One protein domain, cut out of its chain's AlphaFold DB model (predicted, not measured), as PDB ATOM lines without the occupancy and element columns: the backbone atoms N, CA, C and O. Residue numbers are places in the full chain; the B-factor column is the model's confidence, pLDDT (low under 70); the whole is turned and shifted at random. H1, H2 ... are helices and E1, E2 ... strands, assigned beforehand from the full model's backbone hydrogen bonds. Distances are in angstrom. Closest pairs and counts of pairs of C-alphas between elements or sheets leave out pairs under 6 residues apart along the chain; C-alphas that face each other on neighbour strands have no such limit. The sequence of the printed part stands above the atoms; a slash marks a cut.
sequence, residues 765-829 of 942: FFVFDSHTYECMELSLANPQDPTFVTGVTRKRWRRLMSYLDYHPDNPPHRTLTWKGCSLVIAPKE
ATOM      1  N   PHE A 765     -34.017 -33.328  32.630       83.31
ATOM      2  CA  PHE A 765     -33.500 -31.990  32.408       83.31
ATOM      3  C   PHE A 765     -32.725 -31.539  33.643       83.31
ATOM      4  O   PHE A 765     -33.197 -31.700  34.766       83.31
ATOM      5  N   PHE A 766     -31.513 -31.024  33.435       87.81
ATOM      6  CA  PHE A 766     -30.762 -30.442  34.538       87.81
ATOM      7  C   PHE A 766     -31.418 -29.110  34.890       87.81
ATOM      8  O   PHE A 766     -31.569 -28.263  34.012       87.81
ATOM      9  N   VAL A 767     -31.828 -28.965  36.142       90.62
ATOM     10  CA  VAL A 767     -32.243 -27.702  36.748       90.62
ATOM     11  C   VAL A 767     -31.113 -27.318  37.693       90.62
ATOM     12  O   VAL A 767     -30.565 -28.199  38.355       90.62
ATOM     13  N   PHE A 768     -30.729 -26.046  37.708       94.31
ATOM     14  CA  PHE A 768     -29.774 -25.550  38.690       94.31
ATOM     15  C   PHE A 768     -30.547 -25.089  39.924       94.31
ATOM     16  O   PHE A 768     -31.281 -24.118  39.821       94.31
ATOM     17  N   ASP A 769     -30.393 -25.755  41.063       94.62
ATOM     18  CA  ASP A 769     -30.703 -25.164  42.374       94.62
ATOM     19  C   ASP A 769     -29.529 -24.239  42.783       94.62
ATOM     20  O   ASP A 769     -28.403 -24.518  42.356       94.62
ATOM     21  N   SER A 770     -29.725 -23.186  43.590       94.81
ATOM     22  CA  SER A 770     -28.700 -22.150  43.891       94.81
ATOM     23  C   SER A 770     -27.293 -22.704  44.164       94.81
ATOM     24  O   SER A 770     -26.352 -22.364  43.451       94.81
ATOM     25  N   HIS A 771     -27.147 -23.663  45.083       95.56
ATOM     26  CA  HIS A 771     -25.851 -24.283  45.398       95.56
ATOM     27  C   HIS A 771     -25.179 -24.972  44.189       95.56
ATOM     28  O   HIS A 771     -23.954 -24.962  44.033       95.56
ATOM     29  N   THR A 772     -25.974 -25.559  43.286       95.62
ATOM     30  CA  THR A 772     -25.459 -26.164  42.046       95.62
ATOM     31  C   THR A 772     -25.041 -25.118  41.012       95.62
ATOM     32  O   THR A 772     -24.192 -25.406  40.168       95.62
ATOM     33  N   TYR A 773     -25.639 -23.924  41.073       96.56
ATOM     34  CA  TYR A 773     -25.295 -22.773  40.245       96.56
ATOM     35  C   TYR A 773     -23.959 -22.186  40.710       96.56
ATOM     36  O   TYR A 773     -23.015 -22.159  39.926       96.56
ATOM     37  N   GLU A 774     -23.832 -21.868  42.001       95.94
ATOM     38  CA  GLU A 774     -22.609 -21.348  42.637       95.94
ATOM     39  C   GLU A 774     -21.395 -22.252  42.378       95.94
ATOM     40  O   GLU A 774     -20.340 -21.801  41.937       95.94
ATOM     41  N   CYS A 775     -21.540 -23.570  42.562       96.62
ATOM     42  CA  CYS A 775     -20.457 -24.512  42.271       96.62
ATOM     43  C   CYS A 775     -20.090 -24.557  40.778       96.62
ATOM     44  O   CYS A 775     -18.946 -24.876  40.441       96.62
ATOM     45  N   MET A 776     -21.033 -24.276  39.871       97.12
ATOM     46  CA  MET A 776     -20.768 -24.187  38.432       97.12
ATOM     47  C   MET A 776     -20.069 -22.867  38.079       97.12
ATOM     48  O   MET A 776     -19.131 -22.894  37.287       97.12
ATOM     49  N   GLU A 777     -20.456 -21.749  38.702       96.62
ATOM     50  CA  GLU A 777     -19.749 -20.464  38.615       96.62
ATOM     51  C   GLU A 777     -18.297 -20.614  39.085       96.62
ATOM     52  O   GLU A 777     -17.376 -20.341  38.317       96.62
ATOM     53  N   LEU A 778     -18.075 -21.152  40.289       96.38
ATOM     54  CA  LEU A 778     -16.738 -21.402  40.843       96.38
ATOM     55  C   LEU A 778     -15.909 -22.351  39.962       96.38
ATOM     56  O   LEU A 778     -14.734 -22.078  39.708       96.38
ATOM     57  N   SER A 779     -16.521 -23.416  39.427       96.94
ATOM     58  CA  SER A 779     -15.864 -24.340  38.486       96.94
ATOM     59  C   SER A 779     -15.465 -23.681  37.162       96.94
ATOM     60  O   SER A 779     -14.470 -24.084  36.559       96.94
ATOM     61  N   LEU A 780     -16.250 -22.722  36.662       96.69
ATOM     62  CA  LEU A 780     -15.986 -22.023  35.400       96.69
ATOM     63  C   LEU A 780     -15.005 -20.859  35.576       96.69
ATOM     64  O   LEU A 780     -14.182 -20.636  34.690       96.69
ATOM     65  N   ALA A 781     -15.044 -20.176  36.722       96.56
ATOM     66  CA  ALA A 781     -14.058 -19.177  37.118       96.56
ATOM     67  C   ALA A 781     -12.678 -19.806  37.391       96.56
ATOM     68  O   ALA A 781     -11.658 -19.225  37.027       96.56
ATOM     69  N   ASN A 782     -12.634 -21.023  37.956       96.81
ATOM     70  CA  ASN A 782     -11.400 -21.760  38.249       96.81
ATOM     71  C   ASN A 782     -11.351 -23.152  37.570       96.81
ATOM     72  O   ASN A 782     -11.384 -24.175  38.258       96.81
ATOM     73  N   PRO A 783     -11.180 -23.250  36.232       95.38
ATOM     74  CA  PRO A 783     -11.219 -24.532  35.510       95.38
ATOM     75  C   PRO A 783     -10.154 -25.569  35.909       95.38
ATOM     76  O   PRO A 783     -10.257 -26.726  35.499       95.38
ATOM     77  N   GLN A 784      -9.125 -25.162  36.662       95.69
ATOM     78  CA  GLN A 784      -8.066 -26.042  37.168       95.69
ATOM     79  C   GLN A 784      -8.499 -26.841  38.409       95.69
ATOM     80  O   GLN A 784      -8.038 -27.967  38.581       95.69
ATOM     81  N   ASP A 785      -9.398 -26.292  39.236       95.44
ATOM     82  CA  ASP A 785      -9.912 -26.940  40.453       95.44
ATOM     83  C   ASP A 785     -11.454 -26.881  40.502       95.44
ATOM     84  O   ASP A 785     -12.047 -26.099  41.248       95.44
ATOM     85  N   PRO A 786     -12.142 -27.652  39.636       94.38
ATOM     86  CA  PRO A 786     -13.597 -27.613  39.527       94.38
ATOM     87  C   PRO A 786     -14.295 -28.210  40.756       94.38
ATOM     88  O   PRO A 786     -14.224 -29.416  41.010       94.38
ATOM     89  N   THR A 787     -15.061 -27.378  41.459       95.94
ATOM     90  CA  THR A 787     -15.914 -27.749  42.593       95.94
ATOM     91  C   THR A 787     -17.086 -28.635  42.149       95.94
ATOM     92  O   THR A 787     -18.083 -28.161  41.601       95.94
ATOM     93  N   PHE A 788     -16.974 -29.948  42.377       93.69
ATOM     94  CA  PHE A 788     -18.003 -30.929  42.013       93.69
ATOM     95  C   PHE A 788     -19.118 -31.019  43.063       93.69
ATOM     96  O   PHE A 788     -18.868 -31.406  44.203       93.69
ATOM     97  N   VAL A 789     -20.363 -30.766  42.653       94.56
ATOM     98  CA  VAL A 789     -21.542 -30.964  43.515       94.56
ATOM     99  C   VAL A 789     -21.836 -32.452  43.712       94.56
ATOM    100  O   VAL A 789     -21.718 -33.261  42.784       94.56
ATOM    101  N   THR A 790     -22.269 -32.816  44.919       91.81
ATOM    102  CA  THR A 790     -22.727 -34.168  45.253       91.81
ATOM    103  C   THR A 790     -23.913 -34.603  44.377       91.81
ATOM    104  O   THR A 790     -24.698 -33.798  43.882       91.81
ATOM    105  N   GLY A 791     -24.016 -35.905  44.092       91.38
ATOM    106  CA  GLY A 791     -25.061 -36.464  43.220       91.38
ATOM    107  C   GLY A 791     -24.891 -36.212  41.711       91.38
ATOM    108  O   GLY A 791     -25.441 -36.973  40.913       91.38
ATOM    109  N   VAL A 792     -24.094 -35.228  41.270       92.88
ATOM    110  CA  VAL A 792     -23.856 -34.976  39.837       92.88
ATOM    111  C   VAL A 792     -22.602 -35.708  39.353       92.88
ATOM    112  O   VAL A 792     -21.491 -35.469  39.816       92.88
ATOM    113  N   THR A 793     -22.742 -36.608  38.372       94.69
ATOM    114  CA  THR A 793     -21.597 -37.422  37.923       94.69
ATOM    115  C   THR A 793     -20.490 -36.572  37.282       94.69
ATOM    116  O   THR A 793     -20.750 -35.680  36.471       94.69
ATOM    117  N   ARG A 794     -19.217 -36.907  37.541       94.19
ATOM    118  CA  ARG A 794     -18.031 -36.207  36.987       94.19
ATOM    119  C   ARG A 794     -17.953 -36.219  35.443       94.19
ATOM    120  O   ARG A 794     -17.191 -35.453  34.846       94.19
ATOM    121  N   LYS A 795     -18.725 -37.101  34.789       95.50
ATOM    122  CA  LYS A 795     -18.947 -37.188  33.327       95.50
ATOM    123  C   LYS A 795     -19.988 -36.147  32.872       95.50
ATOM    124  O   LYS A 795     -19.795 -35.518  31.836       95.50
ATOM    125  N   ARG A 796     -21.049 -35.912  33.662       93.50
ATOM    126  CA  ARG A 796     -22.081 -34.878  33.444       93.50
ATOM    127  C   ARG A 796     -21.572 -33.468  33.770       93.50
ATOM    128  O   ARG A 796     -21.766 -32.582  32.948       93.50
ATOM    129  N   TRP A 797     -20.856 -33.276  34.883       95.25
ATOM    130  CA  TRP A 797     -20.314 -31.966  35.288       95.25
ATOM    131  C   TRP A 797     -19.367 -31.377  34.234       95.25
ATOM    132  O   TRP A 797     -19.612 -30.295  33.711       95.25
ATOM    133  N   ARG A 798     -18.355 -32.146  33.803       95.75
ATOM    134  CA  ARG A 798     -17.418 -31.715  32.746       95.75
ATOM    135  C   ARG A 798     -18.105 -31.440  31.401       95.75
ATOM    136  O   ARG A 798     -17.675 -30.547  30.681       95.75
ATOM    137  N   ARG A 799     -19.190 -32.158  31.072       95.12
ATOM    138  CA  ARG A 799     -20.029 -31.843  29.901       95.12
ATOM    139  C   ARG A 799     -20.730 -30.490  30.072       95.12
ATOM    140  O   ARG A 799     -20.663 -29.686  29.152       95.12
ATOM    141  N   LEU A 800     -21.343 -30.211  31.226       95.00
ATOM    142  CA  LEU A 800     -21.971 -28.909  31.501       95.00
ATOM    143  C   LEU A 800     -20.952 -27.766  31.391       95.00
ATOM    144  O   LEU A 800     -21.156 -26.879  30.570       95.00
ATOM    145  N   MET A 801     -19.808 -27.853  32.079       96.25
ATOM    146  CA  MET A 801     -18.725 -26.862  31.961       96.25
ATOM    147  C   MET A 801     -18.283 -26.635  30.501       96.25
ATOM    148  O   MET A 801     -18.049 -25.507  30.073       96.25
ATOM    149  N   SER A 802     -18.209 -27.700  29.691       97.00
ATOM    150  CA  SER A 802     -17.831 -27.568  28.277       97.00
ATOM    151  C   SER A 802     -18.850 -26.789  27.433       97.00
ATOM    152  O   SER A 802     -18.445 -26.181  26.445       97.00
ATOM    153  N   TYR A 803     -20.127 -26.737  27.839       96.12
ATOM    154  CA  TYR A 803     -21.231 -26.082  27.118       96.12
ATOM    155  C   TYR A 803     -21.678 -24.726  27.687       96.12
ATOM    156  O   TYR A 803     -22.527 -24.078  27.072       96.12
ATOM    157  N   LEU A 804     -21.139 -24.300  28.828       97.25
ATOM    158  CA  LEU A 804     -21.490 -23.038  29.484       97.25
ATOM    159  C   LEU A 804     -20.387 -21.989  29.316       97.25
ATOM    160  O   LEU A 804     -19.210 -22.345  29.266       97.25
ATOM    161  N   ASP A 805     -20.788 -20.724  29.246       97.06
ATOM    162  CA  ASP A 805     -19.927 -19.547  29.398       97.06
ATOM    163  C   ASP A 805     -20.263 -18.857  30.730       97.06
ATOM    164  O   ASP A 805     -21.407 -18.917  31.189       97.06
ATOM    165  N   TYR A 806     -19.265 -18.209  31.330       97.44
ATOM    166  CA  TYR A 806     -19.366 -17.465  32.586       97.44
ATOM    167  C   TYR A 806     -19.039 -15.989  32.328       97.44
ATOM    168  O   TYR A 806     -18.002 -15.683  31.742       97.44
ATOM    169  N   HIS A 807     -19.935 -15.101  32.758       96.88
ATOM    170  CA  HIS A 807     -19.884 -13.656  32.531       96.88
ATOM    171  C   HIS A 807     -19.883 -12.937  33.887       96.88
ATOM    172  O   HIS A 807     -20.960 -12.732  34.452       96.88
ATOM    173  N   PRO A 808     -18.710 -12.578  34.444       96.06
ATOM    174  CA  PRO A 808     -18.615 -11.954  35.768       96.06
ATOM    175  C   PRO A 808     -19.197 -10.532  35.817       96.06
ATOM    176  O   PRO A 808     -19.476 -10.035  36.902       96.06
ATOM    177  N   ASP A 809     -19.403  -9.890  34.662       95.81
ATOM    178  CA  ASP A 809     -19.988  -8.548  34.542       95.81
ATOM    179  C   ASP A 809     -21.525  -8.532  34.709       95.81
ATOM    180  O   ASP A 809     -22.139  -7.468  34.819       95.81
ATOM    181  N   ASN A 810     -22.168  -9.706  34.708       92.00
ATOM    182  CA  ASN A 810     -23.595  -9.841  35.001       92.00
ATOM    183  C   ASN A 810     -23.859  -9.772  36.521       92.00
ATOM    184  O   ASN A 810     -22.961 -10.039  37.318       92.00
ATOM    185  N   PRO A 811     -25.108  -9.502  36.953       89.00
ATOM    186  CA  PRO A 811     -25.473  -9.600  38.364       89.00
ATOM    187  C   PRO A 811     -25.189 -10.996  38.962       89.00
ATOM    188  O   PRO A 811     -25.201 -11.989  38.222       89.00
ATOM    189  N   PRO A 812     -25.010 -11.100  40.296       85.81
ATOM    190  CA  PRO A 812     -24.892 -12.379  40.993       85.81
ATOM    191  C   PRO A 812     -26.009 -13.360  40.615       85.81
ATOM    192  O   PRO A 812     -27.138 -12.945  40.349       85.81
ATOM    193  N   HIS A 813     -25.677 -14.652  40.560       83.81
ATOM    194  CA  HIS A 813     -26.585 -15.744  40.175       83.81
ATOM    195  C   HIS A 813     -27.175 -15.626  38.746       83.81
ATOM    196  O   HIS A 813     -28.131 -16.317  38.384       83.81
ATOM    197  N   ARG A 814     -26.593 -14.756  37.902       92.00
ATOM    198  CA  ARG A 814     -26.994 -14.508  36.499       92.00
ATOM    199  C   ARG A 814     -25.808 -14.501  35.529       92.00
ATOM    200  O   ARG A 814     -25.926 -14.057  34.384       92.00
ATOM    201  N   THR A 815     -24.660 -15.000  35.973       96.31
ATOM    202  CA  THR A 815     -23.403 -15.025  35.215       96.31
ATOM    203  C   THR A 815     -23.356 -16.127  34.154       96.31
ATOM    204  O   THR A 815     -22.577 -16.025  33.210       96.31
ATOM    205  N   LEU A 816     -24.175 -17.180  34.263       97.06
ATOM    206  CA  LEU A 816     -24.095 -18.346  33.380       97.06
ATOM    207  C   LEU A 816     -24.958 -18.191  32.122       97.06
ATOM    208  O   LEU A 816     -26.167 -17.960  32.193       97.06
ATOM    209  N   THR A 817     -24.360 -18.432  30.951       97.06
ATOM    210  CA  THR A 817     -25.082 -18.603  29.676       97.06
ATOM    211  C   THR A 817     -24.689 -19.909  28.991       97.06
ATOM    212  O   THR A 817     -23.687 -20.540  29.321       97.06
ATOM    213  N   TRP A 818     -25.449 -20.320  27.975       96.38
ATOM    214  CA  TRP A 818     -25.037 -21.418  27.094       96.38
ATOM    215  C   TRP A 818     -24.116 -20.905  25.984       96.38
ATOM    216  O   TRP A 818     -24.386 -19.855  25.400       96.38
ATOM    217  N   LYS A 819     -23.082 -21.675  25.630       95.94
ATOM    218  CA  LYS A 819     -22.147 -21.325  24.551       95.94
ATOM    219  C   LYS A 819     -22.864 -21.037  23.236       95.94
ATOM    220  O   LYS A 819     -23.689 -21.827  22.770       95.94
ATOM    221  N   GLY A 820     -22.564 -19.873  22.658       94.69
ATOM    222  CA  GLY A 820     -23.226 -19.355  21.455       94.69
ATOM    223  C   GLY A 820     -24.690 -18.934  21.656       94.69
ATOM    224  O   GLY A 820     -25.454 -18.905  20.691       94.69
ATOM    225  N   CYS A 821     -25.128 -18.658  22.889       94.25
ATOM    226  CA  CYS A 821     -26.507 -18.290  23.208       94.25
ATOM    227  C   CYS A 821     -26.551 -17.315  24.398       94.25
ATOM    228  O   CYS A 821     -26.540 -17.737  25.550       94.25
ATOM    229  N   SER A 822     -26.671 -16.015  24.105       94.69
ATOM    230  CA  SER A 822     -26.691 -14.889  25.060       94.69
ATOM    231  C   SER A 822     -27.964 -14.796  25.927       94.69
ATOM    232  O   SER A 822     -28.464 -13.705  26.192       94.69
ATOM    233  N   LEU A 823     -28.542 -15.938  26.305       95.75
ATOM    234  CA  LEU A 823     -29.679 -16.035  27.214       95.75
ATOM    235  C   LEU A 823     -29.188 -16.555  28.562       95.75
ATOM    236  O   LEU A 823     -28.630 -17.654  28.640       95.75
ATOM    237  N   VAL A 824     -29.442 -15.766  29.602       96.31
ATOM    238  CA  VAL A 824     -29.067 -16.035  30.990       96.31
ATOM    239  C   VAL A 824     -29.763 -17.293  31.506       96.31
ATOM    240  O   VAL A 824     -30.954 -17.516  31.273       96.31
ATOM    241  N   ILE A 825     -29.011 -18.121  32.220       96.44
ATOM    242  CA  ILE A 825     -29.531 -19.169  33.095       96.44
ATOM    243  C   ILE A 825     -29.638 -18.547  34.489       96.44
ATOM    244  O   ILE A 825     -28.691 -17.904  34.931       96.44
ATOM    245  N   ALA A 826     -30.755 -18.755  35.177       95.69
ATOM    246  CA  ALA A 826     -30.923 -18.422  36.590       95.69
ATOM    247  C   ALA A 826     -31.108 -19.718  37.402       95.69
ATOM    248  O   ALA A 826     -31.613 -20.704  36.836       95.69
ATOM    249  N   PRO A 827     -30.724 -19.753  38.691       95.94
ATOM    250  CA  PRO A 827     -31.068 -20.863  39.574       95.94
ATOM    251  C   PRO A 827     -32.589 -20.955  39.780       95.94
ATOM    252  O   PRO A 827     -33.344 -20.033  39.469       95.94
ATOM    253  N   LYS A 828     -33.051 -22.105  40.273       94.12
ATOM    254  CA  LYS A 828     -34.461 -22.481  40.440       94.12
ATOM    255  C   LYS A 828     -35.212 -21.518  41.361       94.12
ATOM    256  O   LYS A 828     -36.381 -21.227  41.114       94.12
ATOM    257  N   GLU A 829     -34.528 -21.057  42.394       95.00
ATOM    258  CA  GLU A 829     -35.029 -20.230  43.482       95.00
ATOM    259  C   GLU A 829     -35.348 -18.805  42.985       95.00
ATOM    260  O   GLU A 829     -36.499 -18.369  43.067       95.00
TER     261      GLU A 829
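This is residues 765 to 829 of the 942 residues of an uncharacterized protein of Catenaria anguillulae PL171 (UniProt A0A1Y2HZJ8). A small sheet of three short strands, E1, E2 and E3, makes one end of the domain, and helix H1 packs on its E1 and E2 part. A second helix, H2, extends from the start of E1 away from the sheet, and a long loop, residues 782 to 793, joins the two helices. The printed part has 65 residues with two named helices and three named strands, in the order H1, H2, E1, E2, E3; the sheet's order is E1, E2, E3, antiparallel throughout. The class is mixed, helices and strands, with under half of the residues in named elements. The whole is compact and rounded, with a radius of gyration of the C-alphas of 10.9 A and spans of 27 by 26 by 19 A.

The sheet is made of E1, residues 804 to 806, E2, residues 816 to 818, and E3, residues 821 to 824, which is 8.5 A long and ends at C-alpha 824 at (-29.067, -16.035, 30.990). H1, residues 770 to 781, is the longest helix at 16.4 A and begins at C-alpha 770 at (-28.700, -22.150, 43.891). H2, residues 794 to 803, is 14.5 A long and ends at C-alpha 803 at (-21.231, -26.082, 27.118).

The strands form a meander, each the antiparallel neighbour of the one before. E1 and E2 are a hairpin with 144 degrees between their directions; N 805 and O 817 are 2.9 A apart and N 817 and O 805 3.0 A, within hydrogen-bond range. E2 and E3 are a hairpin at 147 degrees, with N 821 and O 818 within hydrogen-bond range at 2.9 A. E1 and E3 are the edge strands. H1 is on the sheet, with 17 pairs of C-alphas within 10 A; the closest C-alphas of H1 and E1 are those of Leu 780 and Tyr 806, 6.3 A apart. H1 and the sheet make two layers, a helix on one face of a sheet. H2 only grazes the sheet, with its residues 800 to 803. H1, with residues 776 to 780 alone, only just touches H2, with 3 pairs of C-alphas within 8 A, the closest being Leu 780 and Met 801 at 6.5 A. Their lines stand at a steep tilt of 68 degrees, only just short of about perpendicular, and they run the same way. Every O i to N i+4 pair is within hydrogen-bond range in H1, and 5 of 6 are in H2.

The two C-alphas farthest apart are those of Gly 791 and Asp 809, 29.7 A. The link from H1 to H2 is long, 12 residues; E1 to E2 is short, and H2 to E1 and E2 to E3 are tight. The printed part has no cut. The mean pLDDT of the printed part is 94.6, and no printed residue is under 70.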